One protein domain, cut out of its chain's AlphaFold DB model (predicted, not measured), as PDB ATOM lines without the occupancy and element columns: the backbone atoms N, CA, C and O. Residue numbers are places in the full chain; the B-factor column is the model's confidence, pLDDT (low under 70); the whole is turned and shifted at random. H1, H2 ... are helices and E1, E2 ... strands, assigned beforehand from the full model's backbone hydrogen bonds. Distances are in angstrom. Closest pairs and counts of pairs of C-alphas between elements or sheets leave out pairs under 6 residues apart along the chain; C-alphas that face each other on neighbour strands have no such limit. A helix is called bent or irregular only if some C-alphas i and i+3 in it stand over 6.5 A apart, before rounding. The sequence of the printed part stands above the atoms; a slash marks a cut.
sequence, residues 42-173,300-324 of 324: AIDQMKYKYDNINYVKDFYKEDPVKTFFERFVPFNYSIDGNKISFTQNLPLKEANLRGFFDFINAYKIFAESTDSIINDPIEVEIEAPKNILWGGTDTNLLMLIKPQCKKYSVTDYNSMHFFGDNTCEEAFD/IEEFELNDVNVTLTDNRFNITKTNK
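This is residues 42 to 173 and 300 to 324 of the 324 residues of an uncharacterized protein of Candidatus Diapherotrites archaeon CG10_big_fil_rev_8_21_14_0_10_31_34 (UniProt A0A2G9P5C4). Two antiparallel sheets follow each other along the domain's length, the four-stranded E6 - E5 - E4 - E7 toward one end and the three-stranded E3 - E8 - E9 toward the other, with the long helix H3 running from near the end of E2 to E3. The hairpin E1 and E2 and the four-stranded sheet stand like the arms of a V, E2 and E6 coming close at its point; H1 grazes the three-stranded sheet, and residues 114 to 119 stick out. The printed part has 157 residues, with three named helices and nine named strands in the order H1 H2 E1 E2 H3 E3 E4 E5 E6 E7 E8 E9, class mixed. The whole is compact, with a radius of gyration of the C-alphas of 16.5 A and spans of 48 by 36 by 30 A.

Begin with the largest sheet: E4 is residues 141 to 146, 16.9 A long, E5 150 to 155, E6 159 to 164 and E7 302 to 304. The second sheet holds E3, residues 122 to 127, E8, 309 to 314, and E9, 319 to 323. E1 is residues 76 to 80 and E2 83 to 90, 22.2 A long. Find C-alpha 94 at (167.972, 115.975, 166.354); from there H3 runs 27.0 A to C-alpha 112 at (162.752, 138.351, 180.618). H1, residues 42 to 54, is 18.1 A long and only just irregular: C-alphas 49 and 52 are 6.6 A apart. H2 is residues 64 to 69.

E4, E5 and E6 form a meander, each strand the antiparallel neighbour of the one before; look at N 143 and O 152, 2.9 A, and N 161 and O 153, 2.8 A. E7 is antiparallel to E4, with N 144 and O 304 at 2.7 A. Residues 58 to 59 pair with 303 to 304 of E7. The closest C-alphas of E2 and E6 are those of Leu 90 and Ser 159, 6.9 A apart. In the hairpin E1 and E2, N 78 and O 85 are 2.9 A apart. H3 is on the sheet E3 E8 E9, over E3, at a height of 10.3 A; the closest C-alphas are Lys 108 and Ile 126, 5.9 A. There N 125 and O 311 of E3 and E8 are 2.9 A apart, and N 312 and O 321 of E8 and E9 also 2.9 A. H1 and H3 are close but not clearly touching, Ile 53 to Ala 111 at 7.5 A between C-alphas. In H2 and H3 every O i to N i+4 pair is within hydrogen-bond range, in H1 7 of 9.

The C-alphas of Leu 90 and Arg 316 are the farthest apart, 49.7 A. Residues 174 to 299 are not printed; C-alphas 173 and 300 lie 13.7 A apart across this cut. The link E3 to E4 is long, 13 residues. The mean pLDDT of the printed part is 74.6, with 60 residues under 70, among them 42 to 71 and 113 to 124.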
ATOM      1  N   ALA A  42     172.359 146.965 198.015       49.22
ATOM      2  CA  ALA A  42     171.614 146.931 196.754       49.22
ATOM      3  C   ALA A  42     172.318 146.034 195.727       49.22
ATOM      4  O   ALA A  42     171.662 145.243 195.067       49.22
ATOM      5  N   ILE A  43     173.648 146.107 195.641       51.56
ATOM      6  CA  ILE A  43     174.459 145.234 194.778       51.56
ATOM      7  C   ILE A  43     174.399 143.779 195.272       51.56
ATOM      8  O   ILE A  43     174.271 142.863 194.465       51.56
ATOM      9  N   ASP A  44     174.413 143.560 196.585       53.28
ATOM     10  CA  ASP A  44     174.271 142.240 197.199       53.28
ATOM     11  C   ASP A  44     172.869 141.666 196.949       53.28
ATOM     12  O   ASP A  44     172.737 140.504 196.577       53.28
ATOM     13  N   GLN A  45     171.809 142.473 197.068       51.25
ATOM     14  CA  GLN A  45     170.441 142.056 196.731       51.25
ATOM     15  C   GLN A  45     170.279 141.721 195.244       51.25
ATOM     16  O   GLN A  45     169.589 140.756 194.920       51.25
ATOM     17  N   MET A  46     170.943 142.462 194.350       52.72
ATOM     18  CA  MET A  46     171.019 142.109 192.929       52.72
ATOM     19  C   MET A  46     171.720 140.768 192.736       52.72
ATOM     20  O   MET A  46     171.191 139.905 192.044       52.72
ATOM     21  N   LYS A  47     172.872 140.563 193.385       53.53
ATOM     22  CA  LYS A  47     173.621 139.305 193.320       53.53
ATOM     23  C   LYS A  47     172.721 138.117 193.680       53.53
ATOM     24  O   LYS A  47     172.505 137.258 192.839       53.53
ATOM     25  N   TYR A  48     172.060 138.156 194.839       55.34
ATOM     26  CA  TYR A  48     171.172 137.072 195.278       55.34
ATOM     27  C   TYR A  48     169.927 136.867 194.399       55.34
ATOM     28  O   TYR A  48     169.467 135.737 194.249       55.34
ATOM     29  N   LYS A  49     169.345 137.931 193.828       56.78
ATOM     30  CA  LYS A  49     168.156 137.808 192.965       56.78
ATOM     31  C   LYS A  49     168.498 137.197 191.600       56.78
ATOM     32  O   LYS A  49     167.697 136.432 191.063       56.78
ATOM     33  N   TYR A  50     169.674 137.519 191.060       57.62
ATOM     34  CA  TYR A  50     170.109 137.093 189.726       57.62
ATOM     35  C   TYR A  50     171.068 135.901 189.730       57.62
ATOM     36  O   TYR A  50     171.360 135.380 188.656       57.62
ATOM     37  N   ASP A  51     171.469 135.394 190.901       57.12
ATOM     38  CA  ASP A  51     172.141 134.095 191.018       57.12
ATOM     39  C   ASP A  51     171.331 133.001 190.299       57.12
ATOM     40  O   ASP A  51     171.916 132.173 189.616       57.12
ATOM     41  N   ASN A  52     169.989 133.080 190.319       53.44
ATOM     42  CA  ASN A  52     169.074 132.193 189.581       53.44
ATOM     43  C   ASN A  52     169.291 132.158 188.053       53.44
ATOM     44  O   ASN A  52     169.000 131.140 187.426       53.44
ATOM     45  N   ILE A  53     169.809 133.243 187.473       56.97
ATOM     46  CA  ILE A  53     170.117 133.359 186.040       56.97
ATOM     47  C   ILE A  53     171.501 132.776 185.733       56.97
ATOM     48  O   ILE A  53     171.688 132.168 184.680       56.97
ATOM     49  N   ASN A  54     172.437 132.850 186.688       55.72
ATOM     50  CA  ASN A  54     173.731 132.171 186.580       55.72
ATOM     51  C   ASN A  54     173.582 130.636 186.541       55.72
ATOM     52  O   ASN A  54     174.424 129.980 185.951       55.72
ATOM     53  N   TYR A  55     172.492 130.039 187.043       54.03
ATOM     54  CA  TYR A  55     172.291 128.578 186.932       54.03
ATOM     55  C   TYR A  55     172.131 128.077 185.491       54.03
ATOM     56  O   TYR A  55     172.344 126.899 185.243       54.03
ATOM     57  N   VAL A  56     171.736 128.924 184.531       55.00
ATOM     58  CA  VAL A  56     171.733 128.518 183.109       55.00
ATOM     59  C   VAL A  56     173.144 128.488 182.530       55.00
ATOM     60  O   VAL A  56     173.391 127.776 181.558       55.00
ATOM     61  N   LYS A  57     174.057 129.234 183.156       60.12
ATOM     62  CA  LYS A  57     175.478 129.275 182.843       60.12
ATOM     63  C   LYS A  57     176.207 128.103 183.505       60.12
ATOM     64  O   LYS A  57     176.934 127.412 182.806       60.12
ATOM     65  N   ASP A  58     175.953 127.819 184.782       62.03
ATOM     66  CA  ASP A  58     176.782 126.902 185.574       62.03
ATOM     67  C   ASP A  58     176.134 125.516 185.783       62.03
ATOM     68  O   ASP A  58     175.031 125.388 186.322       62.03
ATOM     69  N   PHE A  59     176.851 124.447 185.423       61.88
ATOM     70  CA  PHE A  59     176.495 123.061 185.746       61.88
ATOM     71  C   PHE A  59     177.278 122.570 186.977       61.88
ATOM     72  O   PHE A  59     178.497 122.723 187.065       61.88
ATOM     73  N   TYR A  60     176.584 121.941 187.933       60.38
ATOM     74  CA  TYR A  60     177.144 121.595 189.248       60.38
ATOM     75  C   TYR A  60     177.634 120.143 189.351       60.38
ATOM     76  O   TYR A  60     177.037 119.220 188.793       60.38
ATOM     77  N   LYS A  61     178.691 119.936 190.153       58.84
ATOM     78  CA  LYS A  61     179.268 118.619 190.489       58.84
ATOM     79  C   LYS A  61     178.252 117.669 191.137       58.84
ATOM     80  O   LYS A  61     178.108 116.532 190.678       58.84
ATOM     81  N   GLU A  62     177.503 118.158 192.128       62.09
ATOM     82  CA  GLU A  62     176.441 117.447 192.855       62.09
ATOM     83  C   GLU A  62     175.375 118.440 193.357       62.09
ATOM     84  O   GLU A  62     175.757 119.476 193.885       62.09
ATOM     85  N   ASP A  63     174.077 118.141 193.168       55.94
ATOM     86  CA  ASP A  63     172.886 118.652 193.904       55.94
ATOM     87  C   ASP A  63     171.589 118.287 193.127       55.94
ATOM     88  O   ASP A  63     171.681 117.899 191.957       55.94
ATOM     89  N   PRO A  64     170.353 118.436 193.665       51.97
ATOM     90  CA  PRO A  64     169.119 118.181 192.899       51.97
ATOM     91  C   PRO A  64     168.969 119.083 191.658       51.97
ATOM     92  O   PRO A  64     168.195 118.769 190.751       51.97
ATOM     93  N   VAL A  65     169.738 120.175 191.588       53.91
ATOM     94  CA  VAL A  65     169.843 121.082 190.436       53.91
ATOM     95  C   VAL A  65     170.528 120.406 189.242       53.91
ATOM     96  O   VAL A  65     170.066 120.563 188.111       53.91
ATOM     97  N   LYS A  66     171.540 119.557 189.474       60.97
ATOM     98  CA  LYS A  66     172.170 118.736 188.424       60.97
ATOM     99  C   LYS A  66     171.135 117.861 187.721       60.97
ATOM    100  O   LYS A  66     171.026 117.894 186.502       60.97
ATOM    101  N   THR A  67     170.290 117.173 188.494       59.03
ATOM    102  CA  THR A  67     169.219 116.314 187.960       59.03
ATOM    103  C   THR A  67     168.166 117.088 187.165       59.03
ATOM    104  O   THR A  67     167.481 116.503 186.328       59.03
ATOM    105  N   PHE A  68     167.984 118.385 187.426       58.91
ATOM    106  CA  PHE A  68     167.106 119.227 186.619       58.91
ATOM    107  C   PHE A  68     167.747 119.536 185.262       58.91
ATOM    108  O   PHE A  68     167.120 119.280 184.240       58.91
ATOM    109  N   PHE A  69     168.998 119.997 185.241       63.66
ATOM    110  CA  PHE A  69     169.702 120.366 184.007       63.66
ATOM    111  C   PHE A  69     170.087 119.169 183.125       63.66
ATOM    112  O   PHE A  69     169.965 119.253 181.903       63.66
ATOM    113  N   GLU A  70     170.451 118.028 183.719       64.38
ATOM    114  CA  GLU A  70     170.706 116.763 183.006       64.38
ATOM    115  C   GLU A  70     169.512 116.298 182.161       64.38
ATOM    116  O   GLU A  70     169.691 115.583 181.179       64.38
ATOM    117  N   ARG A  71     168.284 116.720 182.494       63.12
ATOM    118  CA  ARG A  71     167.091 116.389 181.694       63.12
ATOM    119  C   ARG A  71     167.041 117.119 180.359       63.12
ATOM    120  O   ARG A  71     166.283 116.697 179.488       63.12
ATOM    121  N   PHE A  72     167.774 118.220 180.224       70.88
ATOM    122  CA  PHE A  72     167.670 119.112 179.074       70.88
ATOM    123  C   PHE A  72     168.914 119.084 178.191       70.88
ATOM    124  O   PHE A  72     168.790 119.331 176.993       70.88
ATOM    125  N   VAL A  73     170.092 118.755 178.730       79.50
ATOM    126  CA  VAL A  73     171.305 118.595 177.912       79.50
ATOM    127  C   VAL A  73     171.252 117.325 177.047       79.50
ATOM    128  O   VAL A  73     170.748 116.289 177.477       79.50
ATOM    129  N   PRO A  74     171.798 117.352 175.815       83.44
ATOM    130  CA  PRO A  74     171.744 116.216 174.892       83.44
ATOM    131  C   PRO A  74     172.803 115.125 175.162       83.44
ATOM    132  O   PRO A  74     173.119 114.339 174.265       83.44
ATOM    133  N   PHE A  75     173.386 115.089 176.359       86.88
ATOM    134  CA  PHE A  75     174.414 114.145 176.802       86.88
ATOM    135  C   PHE A  75     174.359 114.029 178.330       86.88
ATOM    136  O   PHE A  75     173.895 114.940 179.011       86.88
ATOM    137  N   ASN A  76     174.872 112.928 178.868       87.44
ATOM    138  CA  ASN A  76     175.088 112.785 180.304       87.44
ATOM    139  C   ASN A  76     176.522 113.182 180.643       87.44
ATOM    140  O   ASN A  76     177.431 112.932 179.845       87.44
ATOM    141  N   TYR A  77     176.740 113.733 181.833       86.50
ATOM    142  CA  TYR A  77     178.081 114.013 182.328       86.50
ATOM    143  C   TYR A  77     178.224 113.660 183.811       86.50
ATOM    144  O   TYR A  77     177.258 113.635 184.570       86.50
ATOM    145  N   SER A  78     179.449 113.383 184.243       85.00
ATOM    146  CA  SER A  78     179.784 113.211 185.656       85.00
ATOM    147  C   SER A  78     181.120 113.856 185.969       85.00
ATOM    148  O   SER A  78     182.020 113.848 185.133       85.00
ATOM    149  N   ILE A  79     181.243 114.381 187.185       83.25
ATOM    150  CA  ILE A  79     182.442 115.046 187.690       83.25
ATOM    151  C   ILE A  79     182.801 114.363 188.998       83.25
ATOM    152  O   ILE A  79     181.945 114.219 189.866       83.25
ATOM    153  N   ASP A  80     184.043 113.922 189.111       85.88
ATOM    154  CA  ASP A  80     184.565 113.184 190.257       85.88
ATOM    155  C   ASP A  80     185.999 113.662 190.509       85.88
ATOM    156  O   ASP A  80     186.955 113.178 189.897       85.88
ATOM    157  N   GLY A  81     186.126 114.715 191.322       86.44
ATOM    158  CA  GLY A  81     187.387 115.410 191.572       86.44
ATOM    159  C   GLY A  81     188.019 115.969 190.291       86.44
ATOM    160  O   GLY A  81     187.511 116.904 189.674       86.44
ATOM    161  N   ASN A  82     189.155 115.396 189.895       89.56
ATOM    162  CA  ASN A  82     189.898 115.752 188.684       89.56
ATOM    163  C   ASN A  82     189.468 114.955 187.441       89.56
ATOM    164  O   ASN A  82     190.128 115.038 186.406       89.56
ATOM    165  N   LYS A  83     188.406 114.150 187.533       90.88
ATOM    166  CA  LYS A  83     187.876 113.364 186.421       90.88
ATOM    167  C   LYS A  83     186.543 113.925 185.950       90.88
ATOM    168  O   LYS A  83     185.653 114.216 186.746       90.88
ATOM    169  N   ILE A  84     186.391 113.981 184.639       89.69
ATOM    170  CA  ILE A  84     185.144 114.276 183.942       89.69
ATOM    171  C   ILE A  84     184.810 113.129 183.014       89.69
ATOM    172  O   ILE A  84     185.700 112.589 182.364       89.69
ATOM    173  N   SER A  85     183.532 112.799 182.907       91.56
ATOM    174  CA  SER A  85     183.048 111.809 181.953       91.56
ATOM    175  C   SER A  85     181.859 112.383 181.199       91.56
ATOM    176  O   SER A  85     180.970 112.961 181.814       91.56
ATOM    177  N   PHE A  86     181.822 112.189 179.886       91.88
ATOM    178  CA  PHE A  86     180.701 112.503 179.004       91.88
ATOM    179  C   PHE A  86     180.173 111.215 178.407       91.88
ATOM    180  O   PHE A  86     180.957 110.351 178.034       91.88
ATOM    181  N   THR A  87     178.858 111.071 178.298       93.88
ATOM    182  CA  THR A  87     178.222 109.958 177.587       93.88
ATOM    183  C   THR A  87     177.173 110.493 176.630       93.88
ATOM    184  O   THR A  87     176.228 111.164 177.048       93.88
ATOM    185  N   GLN A  88     177.314 110.179 175.347       93.06
ATOM    186  CA  GLN A  88     176.399 110.621 174.300       93.06
ATOM    187  C   GLN A  88     176.238 109.542 173.232       93.06
ATOM    188  O   GLN A  88     177.139 108.740 173.008       93.06
ATOM    189  N   ASN A  89     175.100 109.550 172.537       94.00
ATOM    190  CA  ASN A  89     174.943 108.774 171.313       94.00
ATOM    191  C   ASN A  89     175.351 109.596 170.088       94.00
ATOM    192  O   ASN A  89     174.910 110.738 169.957       94.00
ATOM    193  N   LEU A  90     176.120 108.998 169.181       93.44
ATOM    194  CA  LEU A  90     176.406 109.552 167.858       93.44
ATOM    195  C   LEU A  90     175.794 108.644 166.776       93.44
ATOM    196  O   LEU A  90     175.965 107.434 166.875       93.44
ATOM    197  N   PRO A  91     175.109 109.186 165.755       92.38
ATOM    198  CA  PRO A  91     174.684 110.577 165.677       92.38
ATOM    199  C   PRO A  91     173.670 110.929 166.776       92.38
ATOM    200  O   PRO A  91     172.837 110.117 167.188       92.38
ATOM    201  N   LEU A  92     173.744 112.166 167.257       91.75
ATOM    202  CA  LEU A  92     172.803 112.714 168.215       91.75
ATOM    203  C   LEU A  92     171.416 112.804 167.574       91.75
ATOM    204  O   LEU A  92     171.251 113.277 166.452       91.75
ATOM    205  N   LYS A  93     170.379 112.402 168.314       90.06
ATOM    206  CA  LYS A  93     169.000 112.604 167.862       90.06
ATOM    207  C   LYS A  93     168.716 114.100 167.773       90.06
ATOM    208  O   LYS A  93     168.783 114.793 168.784       90.06
ATOM    209  N   GLU A  94     168.311 114.569 166.597       87.69
ATOM    210  CA  GLU A  94     167.972 115.975 166.354       87.69
ATOM    211  C   GLU A  94     166.990 116.534 167.399       87.69
ATOM    212  O   GLU A  94     167.169 117.646 167.892       87.69
ATOM    213  N   ALA A  95     165.995 115.738 167.801       87.31
ATOM    214  CA  ALA A  95     165.024 116.118 168.825       87.31
ATOM    215  C   ALA A  95     165.661 116.459 170.185       87.31
ATOM    216  O   ALA A  95     165.160 117.344 170.873       87.31
ATOM    217  N   ASN A  96     166.766 115.805 170.565       87.12
ATOM    218  CA  ASN A  96     167.453 116.087 171.827       87.12
ATOM    219  C   ASN A  96     168.117 117.468 171.782       87.12
ATOM    220  O   ASN A  96     167.979 118.249 172.718       87.12
ATOM    221  N   LEU A  97     168.803 117.787 170.680       86.81
ATOM    222  CA  LEU A  97     169.460 119.084 170.520       86.81
ATOM    223  C   LEU A  97     168.444 120.220 170.355       86.81
ATOM    224  O   LEU A  97     168.581 121.276 170.966       86.81
ATOM    225  N   ARG A  98     167.384 119.989 169.569       86.06
ATOM    226  CA  ARG A  98     166.275 120.942 169.444       86.06
ATOM    227  C   ARG A  98     165.624 121.210 170.796       86.06
ATOM    228  O   ARG A  98     165.449 122.374 171.136       86.06
ATOM    229  N   GLY A  99     165.345 120.161 171.572       84.19
ATOM    230  CA  GLY A  99     164.766 120.277 172.910       84.19
ATOM    231  C   GLY A  99     165.637 121.082 173.875       84.19
ATOM    232  O   GLY A  99     165.108 121.884 174.641       84.19
ATOM    233  N   PHE A 100     166.963 120.937 173.793       86.19
ATOM    234  CA  PHE A 100     167.898 121.772 174.547       86.19
ATOM    235  C   PHE A 100     167.771 123.261 174.180       86.19
ATOM    236  O   PHE A 100     167.594 124.102 175.062       86.19
ATOM    237  N   PHE A 101     167.795 123.604 172.886       86.31
ATOM    238  CA  PHE A 101     167.627 124.997 172.455       86.31
ATOM    239  C   PHE A 101     166.239 125.550 172.789       86.31
ATOM    240  O   PHE A 101     166.126 126.713 173.173       86.31
ATOM    241  N   ASP A 102     165.190 124.732 172.695       85.50
ATOM    242  CA  ASP A 102     163.840 125.123 173.097       85.50
ATOM    243  C   ASP A 102     163.770 125.450 174.587       85.50
ATOM    244  O   ASP A 102     163.164 126.451 174.965       85.50
ATOM    245  N   PHE A 103     164.433 124.650 175.423       84.12
ATOM    246  CA  PHE A 103     164.533 124.903 176.854       84.12
ATOM    247  C   PHE A 103     165.231 126.235 177.152       84.12
ATOM    248  O   PHE A 103     164.672 127.046 177.888       84.12
ATOM    249  N   ILE A 104     166.401 126.504 176.559       81.12
ATOM    250  CA  ILE A 104     167.127 127.760 176.818       81.12
ATOM    251  C   ILE A 104     166.333 128.971 176.329       81.12
ATOM    252  O   ILE A 104     166.223 129.965 177.044       81.12
ATOM    253  N   ASN A 105     165.736 128.904 175.137       82.25
ATOM    254  CA  ASN A 105     164.943 130.018 174.619       82.25
ATOM    255  C   ASN A 105     163.657 130.242 175.435       82.25
ATOM    256  O   ASN A 105     163.278 131.387 175.688       82.25
ATOM    257  N   ALA A 106     163.005 129.177 175.911       80.38
ATOM    258  CA  ALA A 106     161.875 129.297 176.829       80.38
ATOM    259  C   ALA A 106     162.303 129.882 178.183       80.38
ATOM    260  O   ALA A 106     161.598 130.728 178.736       80.38
ATOM    261  N   TYR A 107     163.470 129.478 178.697       77.31
ATOM    262  CA  TYR A 107     164.045 130.050 179.909       77.31
ATOM    263  C   TYR A 107     164.339 131.543 179.738       77.31
ATOM    264  O   TYR A 107     163.976 132.322 180.614       77.31
ATOM    265  N   LYS A 108     164.917 131.958 178.600       78.75
ATOM    266  CA  LYS A 108     165.109 133.375 178.251       78.75
ATOM    267  C   LYS A 108     163.795 134.144 178.382       78.75
ATOM    268  O   LYS A 108     163.753 135.134 179.100       78.75
ATOM    269  N   ILE A 109     162.711 133.664 177.765       75.56
ATOM    270  CA  ILE A 109     161.398 134.324 177.865       75.56
ATOM    271  C   ILE A 109     160.922 134.394 179.311       75.56
ATOM    272  O   ILE A 109     160.420 135.429 179.733       75.56
ATOM    273  N   PHE A 110     161.058 133.309 180.072       74.25
ATOM    274  CA  PHE A 110     160.658 133.289 181.474       74.25
ATOM    275  C   PHE A 110     161.438 134.323 182.300       74.25
ATOM    276  O   PHE A 110     160.823 135.097 183.035       74.25
ATOM    277  N   ALA A 111     162.760 134.380 182.135       70.69
ATOM    278  CA  ALA A 111     163.638 135.304 182.845       70.69
ATOM    279  C   ALA A 111     163.442 136.773 182.418       70.69
ATOM    280  O   ALA A 111     163.553 137.664 183.255       70.69
ATOM    281  N   GLU A 112     163.096 137.023 181.152       70.12
ATOM    282  CA  GLU A 112     162.752 138.351 180.618       70.12
ATOM    283  C   GLU A 112     161.289 138.748 180.895       70.12
ATOM    284  O   GLU A 112     160.910 139.909 180.724       70.12
ATOM    285  N   SER A 113     160.431 137.805 181.306       64.62
ATOM    286  CA  SER A 113     159.007 138.077 181.494       64.62
ATOM    287  C   SER A 113     158.741 138.960 182.715       64.62
ATOM    288  O   SER A 113     159.277 138.802 183.818       64.62
ATOM    289  N   THR A 114     157.856 139.922 182.485       52.34
ATOM    290  CA  THR A 114     157.634 141.113 183.294       52.34
ATOM    291  C   THR A 114     157.093 140.852 184.699       52.34
ATOM    292  O   THR A 114     157.283 141.701 185.562       52.34
ATOM    293  N   ASP A 115     156.527 139.687 185.016       53.22
ATOM    294  CA  ASP A 115     156.025 139.415 186.375       53.22
ATOM    295  C   ASP A 115     157.139 139.357 187.445       53.22
ATOM    296  O   ASP A 115     156.872 139.557 188.631       53.22
ATOM    297  N   SER A 116     158.405 139.188 187.040       46.50
ATOM    298  CA  SER A 116     159.582 139.285 187.923       46.50
ATOM    299  C   SER A 116     160.278 140.668 187.912       46.50
ATOM    300  O   SER A 116     161.058 140.977 188.827       46.50
ATOM    301  N   ILE A 117     159.951 141.511 186.916       48.41
ATOM    302  CA  ILE A 117     160.605 142.793 186.566       48.41
ATOM    303  C   ILE A 117     159.708 144.012 186.853       48.41
ATOM    304  O   ILE A 117     160.219 145.102 187.077       48.41
ATOM    305  N   ILE A 118     158.378 143.869 186.937       45.91
ATOM    306  CA  ILE A 118     157.429 145.001 187.066       45.91
ATOM    307  C   ILE A 118     157.705 145.906 188.287       45.91
ATOM    308  O   ILE A 118     157.315 147.072 188.279       45.91
ATOM    309  N   ASN A 119     158.425 145.423 189.306       48.25
ATOM    310  CA  ASN A 119     158.834 146.223 190.466       48.25
ATOM    311  C   ASN A 119     160.355 146.409 190.615       48.25
ATOM    312  O   ASN A 119     160.774 147.005 191.608       48.25
ATOM    313  N   ASP A 120     161.174 145.924 189.674       55.69
ATOM    314  CA  ASP A 120     162.634 146.033 189.741       55.69
ATOM    315  C   ASP A 120     163.174 146.888 188.578       55.69
ATOM    316  O   ASP A 120     162.858 146.640 187.420       55.69
ATOM    317  N   PRO A 121     163.994 147.911 188.839       59.78
ATOM    318  CA  PRO A 121     164.503 148.849 187.833       59.78
ATOM    319  C   PRO A 121     165.771 148.335 187.134       59.78
ATOM    320  O   PRO A 121     166.612 149.127 186.707       59.78
ATOM    321  N   ILE A 122     165.914 147.015 187.072       62.81
ATOM    322  CA  ILE A 122     167.051 146.318 186.486       62.81
ATOM    323  C   ILE A 122     166.525 145.556 185.284       62.81
ATOM    324  O   ILE A 122     165.654 144.695 185.406       62.81
ATOM    325  N   GLU A 123     167.056 145.915 184.129       69.50
ATOM    326  CA  GLU A 123     166.784 145.270 182.859       69.50
ATOM    327  C   GLU A 123     167.717 144.068 182.711       69.50
ATOM    328  O   GLU A 123     168.925 144.169 182.954       69.50
ATOM    329  N   VAL A 124     167.136 142.923 182.360       68.50
ATOM    330  CA  VAL A 124     167.855 141.678 182.097       68.50
ATOM    331  C   VAL A 124     167.726 141.385 180.614       68.50
ATOM    332  O   VAL A 124     166.613 141.272 180.105       68.50
ATOM    333  N   GLU A 125     168.857 141.231 179.943       74.38
ATOM    334  CA  GLU A 125     168.928 140.775 178.561       74.38
ATOM    335  C   GLU A 125     169.687 139.449 178.524       74.38
ATOM    336  O   GLU A 125     170.810 139.357 179.028       74.38
ATOM    337  N   ILE A 126     169.061 138.415 177.958       75.75
ATOM    338  CA  ILE A 126     169.686 137.101 177.777       75.75
ATOM    339  C   ILE A 126     169.822 136.823 176.282       75.75
ATOM    340  O   ILE A 126     168.831 136.697 175.559       75.75
ATOM    341  N   GLU A 127     171.048 136.682 175.803       79.25
ATOM    342  CA  GLU A 127     171.330 136.182 174.460       79.25
ATOM    343  C   GLU A 127     171.533 134.670 174.533       79.25
ATOM    344  O   GLU A 127     172.284 134.180 175.370       79.25
ATOM    345  N   ALA A 128     170.831 133.930 173.677       81.50
ATOM    346  CA  ALA A 128     170.881 132.475 173.620       81.50
ATOM    347  C   ALA A 128     170.860 132.000 172.159       81.50
ATOM    348  O   ALA A 128     170.218 132.658 171.327       81.50
ATOM    349  N   PRO A 129     171.497 130.856 171.845       83.50
ATOM    350  CA  PRO A 129     171.450 130.265 170.513       83.50
ATOM    351  C   PRO A 129     170.012 129.901 170.129       83.50
ATOM    352  O   PRO A 129     169.216 129.447 170.957       83.50
ATOM    353  N   LYS A 130     169.664 130.099 168.857       85.69
ATOM    354  CA  LYS A 130     168.309 129.922 168.324       85.69
ATOM    355  C   LYS A 130     168.289 128.830 167.267       85.69
ATOM    356  O   LYS A 130     168.931 128.930 166.224       85.69
ATOM    357  N   ASN A 131     167.451 127.825 167.491       85.75
ATOM    358  CA  ASN A 131     167.100 126.855 166.457       85.75
ATOM    359  C   ASN A 131     166.032 127.439 165.494       85.75
ATOM    360  O   ASN A 131     165.542 128.557 165.677       85.75
ATOM    361  N   ILE A 132     165.610 126.647 164.501       87.00
ATOM    362  CA  ILE A 132     164.589 127.030 163.505       87.00
ATOM    363  C   ILE A 132     163.249 127.467 164.123       87.00
ATOM    364  O   ILE A 132     162.622 128.388 163.600       87.00
ATOM    365  N   LEU A 133     162.797 126.847 165.219       85.56
ATOM    366  CA  LEU A 133     161.526 127.202 165.873       85.56
ATOM    367  C   LEU A 133     161.564 128.613 166.472       85.56
ATOM    368  O   LEU A 133     160.542 129.297 166.497       85.56
ATOM    369  N   TRP A 134     162.748 129.065 166.884       88.00
ATOM    370  CA  TRP A 134     162.995 130.399 167.436       88.00
ATOM    371  C   TRP A 134     163.523 131.396 166.394       88.00
ATOM    372  O   TRP A 134     163.955 132.494 166.748       88.00
ATOM    373  N   GLY A 135     163.479 131.034 165.105       87.44
ATOM    374  CA  GLY A 135     163.905 131.889 163.995       87.44
ATOM    375  C   GLY A 135     165.421 131.977 163.794       87.44
ATOM    376  O   GLY A 135     165.883 132.932 163.175       87.44
ATOM    377  N   GLY A 136     166.188 131.019 164.316       88.19
ATOM    378  CA  GLY A 136     167.626 130.894 164.074       88.19
ATOM    379  C   GLY A 136     167.994 129.634 163.289       88.19
ATOM    380  O   GLY A 136     167.135 128.928 162.757       88.19
ATOM    381  N   THR A 137     169.291 129.364 163.194       87.00
ATOM    382  CA  THR A 137     169.851 128.231 162.439       87.00
ATOM    383  C   THR A 137     170.887 127.449 163.241       87.00
ATOM    384  O   THR A 137     171.642 126.678 162.655       87.00
ATOM    385  N   ASP A 138     170.950 127.649 164.559       85.62
ATOM    386  CA  ASP A 138     171.970 127.025 165.393       85.62
ATOM    387  C   ASP A 138     171.728 125.520 165.516       85.62
ATOM    388  O   ASP A 138     170.648 125.047 165.885       85.62
ATOM    389  N   THR A 139     172.771 124.768 165.184       82.62
ATOM    390  CA  THR A 139     172.851 123.304 165.280       82.62
ATOM    391  C   THR A 139     174.068 122.859 166.084       82.62
ATOM    392  O   THR A 139     174.348 121.664 166.161       82.62
ATOM    393  N   ASN A 140     174.785 123.814 166.680       84.19
ATOM    394  CA  ASN A 140     176.001 123.576 167.436       84.19
ATOM    395  C   ASN A 140     175.777 123.939 168.897       84.19
ATOM    396  O   ASN A 140     175.265 125.012 169.197       84.19
ATOM    397  N   LEU A 141     176.162 123.039 169.792       85.44
ATOM    398  CA  LEU A 141     176.139 123.268 171.233       85.44
ATOM    399  C   LEU A 141     177.568 123.452 171.710       85.44
ATOM    400  O   LEU A 141     178.325 122.503 171.545       85.44
ATOM    401  N   LEU A 142     177.916 124.590 172.319       85.88
ATOM    402  CA  LEU A 142     179.234 124.828 172.909       85.88
ATOM    403  C   LEU A 142     179.137 124.991 174.431       85.88
ATOM    404  O   LEU A 142     178.322 125.753 174.939       85.88
ATOM    405  N   MET A 143     180.003 124.301 175.170       84.31
ATOM    406  CA  MET A 143     180.168 124.453 176.624       84.31
ATOM    407  C   MET A 143     181.651 124.492 176.978       84.31
ATOM    408  O   MET A 143     182.468 123.947 176.248       84.31
ATOM    409  N   LEU A 144     182.005 125.113 178.094       84.69
ATOM    410  CA  LEU A 144     183.357 125.278 178.613       84.69
ATOM    411  C   LEU A 144     183.502 124.563 179.960       84.69
ATOM    412  O   LEU A 144     182.613 124.599 180.799       84.69
ATOM    413  N   ILE A 145     184.641 123.919 180.178       82.94
ATOM    414  CA  ILE A 145     185.004 123.238 181.423       82.94
ATOM    415  C   ILE A 145     186.150 124.023 182.059       82.94
ATOM    416  O   ILE A 145     187.171 124.241 181.402       82.94
ATOM    417  N   LYS A 146     186.014 124.419 183.323       79.81
ATOM    418  CA  LYS A 146     186.984 125.235 184.067       79.81
ATOM    419  C   LYS A 146     187.514 124.504 185.310       79.81
ATOM    420  O   LYS A 146     186.795 123.675 185.871       79.81
ATOM    421  N   PRO A 147     188.738 124.816 185.778       72.62
ATOM    422  CA  PRO A 147     189.663 125.847 185.287       72.62
ATOM    423  C   PRO A 147     190.490 125.416 184.066       72.62
ATOM    424  O   PRO A 147     191.247 126.204 183.523       72.62
ATOM    425  N   GLN A 148     190.345 124.174 183.594       82.88
ATOM    426  CA  GLN A 148     191.205 123.616 182.543       82.88
ATOM    427  C   GLN A 148     190.925 124.181 181.144       82.88
ATOM    428  O   GLN A 148     191.652 123.865 180.211       82.88
ATOM    429  N   CYS A 149     189.876 124.986 180.981       86.62
ATOM    430  CA  CYS A 149     189.526 125.722 179.765       86.62
ATOM    431  C   CYS A 149     189.361 124.857 178.528       86.62
ATOM    432  O   CYS A 149     189.733 125.208 177.409       86.62
ATOM    433  N   LYS A 150     188.750 123.697 178.741       89.12
ATOM    434  CA  LYS A 150     188.419 122.756 177.681       89.12
ATOM    435  C   LYS A 150     186.981 122.988 177.241       89.12
ATOM    436  O   LYS A 150     186.063 122.851 178.039       89.12
ATOM    437  N   LYS A 151     186.771 123.331 175.976       90.44
ATOM    438  CA  LYS A 151     185.443 123.432 175.372       90.44
ATOM    439  C   LYS A 151     184.968 122.080 174.880       90.44
ATOM    440  O   LYS A 151     185.730 121.347 174.264       90.44
ATOM    441  N   TYR A 152     183.705 121.781 175.119       90.56
ATOM    442  CA  TYR A 152     182.947 120.720 174.481       90.56
ATOM    443  C   TYR A 152     182.067 121.316 173.383       90.56
ATOM    444  O   TYR A 152     181.445 122.358 173.588       90.56
ATOM    445  N   SER A 153     181.980 120.635 172.243       90.81
ATOM    446  CA  SER A 153     181.081 120.987 171.151       90.81
ATOM    447  C   SER A 153     180.381 119.770 170.561       90.81
ATOM    448  O   SER A 153     180.987 118.708 170.416       90.81
ATOM    449  N   VAL A 154     179.129 119.944 170.144       90.19
ATOM    450  CA  VAL A 154     178.461 119.040 169.197       90.19
ATOM    451  C   VAL A 154     178.317 119.763 167.867       90.19
ATOM    452  O   VAL A 154     177.799 120.876 167.847       90.19
ATOM    453  N   THR A 155     178.716 119.126 166.764       87.06
ATOM    454  CA  THR A 155     178.575 119.696 165.414       87.06
ATOM    455  C   THR A 155     177.842 118.743 164.479       87.06
ATOM    456  O   THR A 155     178.161 117.549 164.406       87.06
ATOM    457  N   ASP A 156     176.838 119.281 163.781       80.56
ATOM    458  CA  ASP A 156     176.024 118.598 162.765       80.56
ATOM    459  C   ASP A 156     175.458 117.243 163.212       80.56
ATOM    460  O   ASP A 156     175.327 116.326 162.401       80.56
ATOM    461  N   TYR A 157     175.164 117.084 164.507       88.88
ATOM    462  CA  TYR A 157     174.697 115.847 165.161       88.88
ATOM    463  C   TYR A 157     175.673 114.657 165.123       88.88
ATOM    464  O   TYR A 157     175.582 113.764 165.957       88.88
ATOM    465  N   ASN A 158     176.606 114.629 164.180       90.88
ATOM    466  CA  ASN A 158     177.465 113.486 163.881       90.88
ATOM    467  C   ASN A 158     178.819 113.552 164.591       90.88
ATOM    468  O   ASN A 158     179.630 112.637 164.452       90.88
ATOM    469  N   SER A 159     179.114 114.649 165.286       92.88
ATOM    470  CA  SER A 159     180.427 114.842 165.887       92.88
ATOM    471  C   SER A 159     180.364 115.441 167.280       92.88
ATOM    472  O   SER A 159     179.593 116.364 167.542       92.88
ATOM    473  N   MET A 160     181.210 114.894 168.145       94.44
ATOM    474  CA  MET A 160     181.534 115.406 169.465       94.44
ATOM    475  C   MET A 160     182.981 115.886 169.431       94.44
ATOM    476  O   MET A 160     183.871 115.138 169.030       94.44
ATOM    477  N   HIS A 161     183.224 117.110 169.883       94.75
ATOM    478  CA  HIS A 161     184.546 117.721 169.913       94.75
ATOM    479  C   HIS A 161     184.866 118.189 171.314       94.75
ATOM    480  O   HIS A 161     184.015 118.742 172.004       94.75
ATOM    481  N   PHE A 162     186.125 118.045 171.690       93.69
ATOM    482  CA  PHE A 162     186.686 118.700 172.845       93.69
ATOM    483  C   PHE A 162     187.922 119.461 172.425       93.69
ATOM    484  O   PHE A 162     188.891 118.834 172.009       93.69
ATOM    485  N   PHE A 163     187.934 120.776 172.581       93.00
ATOM    486  CA  PHE A 163     189.077 121.579 172.183       93.00
ATOM    487  C   PHE A 163     189.487 122.597 173.235       93.00
ATOM    488  O   PHE A 163     188.676 123.047 174.035       93.00
ATOM    489  N   GLY A 164     190.774 122.927 173.258       89.88
ATOM    490  CA  GLY A 164     191.307 123.947 174.147       89.88
ATOM    491  C   GLY A 164     190.767 125.328 173.804       89.88
ATOM    492  O   GLY A 164     190.634 125.675 172.629       89.88
ATOM    493  N   ASP A 165     190.471 126.113 174.833       84.81
ATOM    494  CA  ASP A 165     190.007 127.480 174.702       84.81
ATOM    495  C   ASP A 165     190.957 128.486 175.345       84.81
ATOM    496  O   ASP A 165     191.546 128.250 176.397       84.81
ATOM    497  N   ASN A 166     191.063 129.644 174.697       82.50
ATOM    498  CA  ASN A 166     191.951 130.727 175.106       82.50
ATOM    499  C   ASN A 166     191.187 131.922 175.698       82.50
ATOM    500  O   ASN A 166     191.780 132.985 175.862       82.50
ATOM    501  N   THR A 167     189.873 131.799 175.937       75.44
ATOM    502  CA  THR A 167     189.054 132.913 176.456       75.44
ATOM    503  C   THR A 167     188.960 132.954 177.979       75.44
ATOM    504  O   THR A 167     188.541 133.966 178.534       75.44
ATOM    505  N   CYS A 168     189.401 131.894 178.653       76.50
ATOM    506  CA  CYS A 168     189.543 131.851 180.100       76.50
ATOM    507  C   CYS A 168     190.659 132.743 180.661       76.50
ATOM    508  O   CYS A 168     191.557 133.167 179.936       76.50
ATOM    509  N   GLU A 169     190.643 132.929 181.989       78.25
ATOM    510  CA  GLU A 169     191.746 133.546 182.740       78.25
ATOM    511  C   GLU A 169     193.069 132.779 182.570       78.25
ATOM    512  O   GLU A 169     194.106 133.395 182.316       78.25
ATOM    513  N   GLU A 170     193.025 131.445 182.635       80.94
ATOM    514  CA  GLU A 170     194.143 130.564 182.288       80.94
ATOM    515  C   GLU A 170     193.842 129.845 180.970       80.94
ATOM    516  O   GLU A 170     192.812 129.192 180.823       80.94
ATOM    517  N   ALA A 171     194.719 129.989 179.973       86.25
ATOM    518  CA  ALA A 171     194.540 129.318 178.687       86.25
ATOM    519  C   ALA A 171     194.687 127.796 178.834       86.25
ATOM    520  O   ALA A 171     195.477 127.317 179.649       86.25
ATOM    521  N   PHE A 172     193.972 127.041 177.996       90.19
ATOM    522  CA  PHE A 172     194.089 125.586 177.965       90.19
ATOM    523  C   PHE A 172     195.542 125.124 177.756       90.19
ATOM    524  O   PHE A 172     196.209 125.539 176.804       90.19
ATOM    525  N   ASP A 173     195.985 124.181 178.587       89.44
ATOM    526  CA  ASP A 173     197.247 123.463 178.428       89.44
ATOM    527  C   ASP A 173     197.000 121.947 178.460       89.44
ATOM    528  O   ASP A 173     196.459 121.395 179.419       89.44
ATOM    529  N   ILE A 300     188.579 119.776 188.694       80.75
ATOM    530  CA  ILE A 300     187.677 120.579 187.870       80.75
ATOM    531  C   ILE A 300     186.896 121.461 188.825       80.75
ATOM    532  O   ILE A 300     186.482 120.955 189.855       80.75
ATOM    533  N   GLU A 301     186.676 122.736 188.545       73.81
ATOM    534  CA  GLU A 301     185.935 123.624 189.448       73.81
ATOM    535  C   GLU A 301     184.483 123.765 189.005       73.81
ATOM    536  O   GLU A 301     183.577 123.509 189.800       73.81
ATOM    537  N   GLU A 302     184.264 124.081 187.729       71.94
ATOM    538  CA  GLU A 302     182.946 124.415 187.193       71.94
ATOM    539  C   GLU A 302     182.804 124.061 185.707       71.94
ATOM    540  O   GLU A 302     183.775 123.811 184.989       71.94
ATOM    541  N   PHE A 303     181.554 124.021 185.253       71.06
ATOM    542  CA  PHE A 303     181.168 123.823 183.862       71.06
ATOM    543  C   PHE A 303     180.260 124.961 183.460       71.06
ATOM    544  O   PHE A 303     179.225 125.164 184.085       71.06
ATOM    545  N   GLU A 304     180.625 125.648 182.396       72.75
ATOM    546  CA  GLU A 304     179.977 126.860 181.951       72.75
ATOM    547  C   GLU A 304     179.379 126.690 180.546       72.75
ATOM    548  O   GLU A 304     180.024 126.191 179.624       72.75
ATOM    549  N   LEU A 305     178.147 127.141 180.340       69.56
ATOM    550  CA  LEU A 305     177.565 127.309 179.018       69.56
ATOM    551  C   LEU A 305     178.028 128.642 178.413       69.56
ATOM    552  O   LEU A 305     177.469 129.695 178.709       69.56
ATOM    553  N   ASN A 306     179.020 128.587 177.525       65.62
ATOM    554  CA  ASN A 306     179.620 129.783 176.917       65.62
ATOM    555  C   ASN A 306     178.702 130.548 175.948       65.62
ATOM    556  O   ASN A 306     178.982 131.704 175.642       65.62
ATOM    557  N   ASP A 307     177.644 129.918 175.435       61.38
ATOM    558  CA  ASP A 307     176.782 130.516 174.404       61.38
ATOM    559  C   ASP A 307     175.620 131.346 174.978       61.38
ATOM    560  O   ASP A 307     174.854 131.936 174.214       61.38
ATOM    561  N   VAL A 308     175.463 131.389 176.308       66.25
ATOM    562  CA  VAL A 308     174.435 132.207 176.963       66.25
ATOM    563  C   VAL A 308     175.080 133.416 177.620       66.25
ATOM    564  O   VAL A 308     175.723 133.318 178.662       66.25
ATOM    565  N   ASN A 309     174.868 134.580 177.011       70.19
ATOM    566  CA  ASN A 309     175.359 135.849 177.525       70.19
ATOM    567  C   ASN A 309     174.235 136.565 178.279       70.19
ATOM    568  O   ASN A 309     173.144 136.774 177.747       70.19
ATOM    569  N   VAL A 310     174.509 136.946 179.525       68.62
ATOM    570  CA  VAL A 310     173.555 137.648 180.388       68.62
ATOM    571  C   VAL A 310     174.088 139.043 180.656       68.62
ATOM    572  O   VAL A 310     175.150 139.215 181.263       68.62
ATOM    573  N   THR A 311     173.320 140.041 180.228       71.81
ATOM    574  CA  THR A 311     173.589 141.449 180.503       71.81
ATOM    575  C   THR A 311     172.555 141.987 181.483       71.81
ATOM    576  O   THR A 311     171.349 141.857 181.288       71.81
ATOM    577  N   LEU A 312     173.047 142.599 182.556       68.88
ATOM    578  CA  LEU A 312     172.245 143.262 183.576       68.88
ATOM    579  C   LEU A 312     172.501 144.765 183.505       68.88
ATOM    580  O   LEU A 312     173.651 145.201 183.635       68.88
ATOM    581  N   THR A 313     171.436 145.549 183.349       67.44
ATOM    582  CA  THR A 313     171.515 147.012 183.248       67.44
ATOM    583  C   THR A 313     170.628 147.678 184.302       67.44
ATOM    584  O   THR A 313     169.419 147.476 184.314       67.44
ATOM    585  N   ASP A 314     171.205 148.520 185.173       66.50
ATOM    586  CA  ASP A 314     170.437 149.447 186.028       66.50
ATOM    587  C   ASP A 314     170.625 150.887 185.532       66.50
ATOM    588  O   ASP A 314     171.634 151.556 185.798       66.50
ATOM    589  N   ASN A 315     169.597 151.385 184.844       60.94
ATOM    590  CA  ASN A 315     169.571 152.721 184.248       60.94
ATOM    591  C   ASN A 315     169.570 153.861 185.288       60.94
ATOM    592  O   ASN A 315     169.806 155.014 184.936       60.94
ATOM    593  N   ARG A 316     169.321 153.584 186.577       59.34
ATOM    594  CA  ARG A 316     169.395 154.602 187.645       59.34
ATOM    595  C   ARG A 316     170.817 154.826 188.134       59.34
ATOM    596  O   ARG A 316     171.094 155.874 188.717       59.34
ATOM    597  N   PHE A 317     171.681 153.826 187.972       58.97
ATOM    598  CA  PHE A 317     173.041 153.835 188.501       58.97
ATOM    599  C   PHE A 317     174.115 153.785 187.409       58.97
ATOM    600  O   PHE A 317     175.293 153.833 187.749       58.97
ATOM    601  N   ASN A 318     173.732 153.738 186.124       59.03
ATOM    602  CA  ASN A 318     174.643 153.549 184.987       59.03
ATOM    603  C   ASN A 318     175.562 152.334 185.188       59.03
ATOM    604  O   ASN A 318     176.761 152.395 184.916       59.03
ATOM    605  N   ILE A 319     175.006 151.244 185.720       59.81
ATOM    606  CA  ILE A 319     175.739 149.996 185.928       59.81
ATOM    607  C   ILE A 319     175.314 149.027 184.833       59.81
ATOM    608  O   ILE A 319     174.137 148.679 184.745       59.81
ATOM    609  N   THR A 320     176.291 148.577 184.049       63.59
ATOM    610  CA  THR A 320     176.152 147.453 183.124       63.59
ATOM    611  C   THR A 320     177.108 146.362 183.573       63.59
ATOM    612  O   THR A 320     178.309 146.606 183.715       63.59
ATOM    613  N   LYS A 321     176.577 145.163 183.814       65.06
ATOM    614  CA  LYS A 321     177.376 143.969 184.082       65.06
ATOM    615  C   LYS A 321     177.060 142.927 183.020       65.06
ATOM    616  O   LYS A 321     175.903 142.559 182.850       65.06
ATOM    617  N   THR A 322     178.101 142.451 182.353       61.22
ATOM    618  CA  THR A 322     178.029 141.364 181.378       61.22
ATOM    619  C   THR A 322     178.860 140.216 181.916       61.22
ATOM    620  O   THR A 322     180.014 140.423 182.299       61.22
ATOM    621  N   ASN A 323     178.281 139.025 181.962       60.34
ATOM    622  CA  ASN A 323     179.044 137.818 182.236       60.34
ATOM    623  C   ASN A 323     179.585 137.321 180.890       60.34
ATOM    624  O   ASN A 323     178.803 136.854 180.068       60.34
ATOM    625  N   LYS A 324     180.888 137.504 180.652       49.31
ATOM    626  CA  LYS A 324     181.582 136.899 179.510       49.31
ATOM    627  C   LYS A 324     182.093 135.512 179.846       49.31
ATOM    628  O   LYS A 324     182.356 135.274 181.050       49.31
TER     629      LYS A 324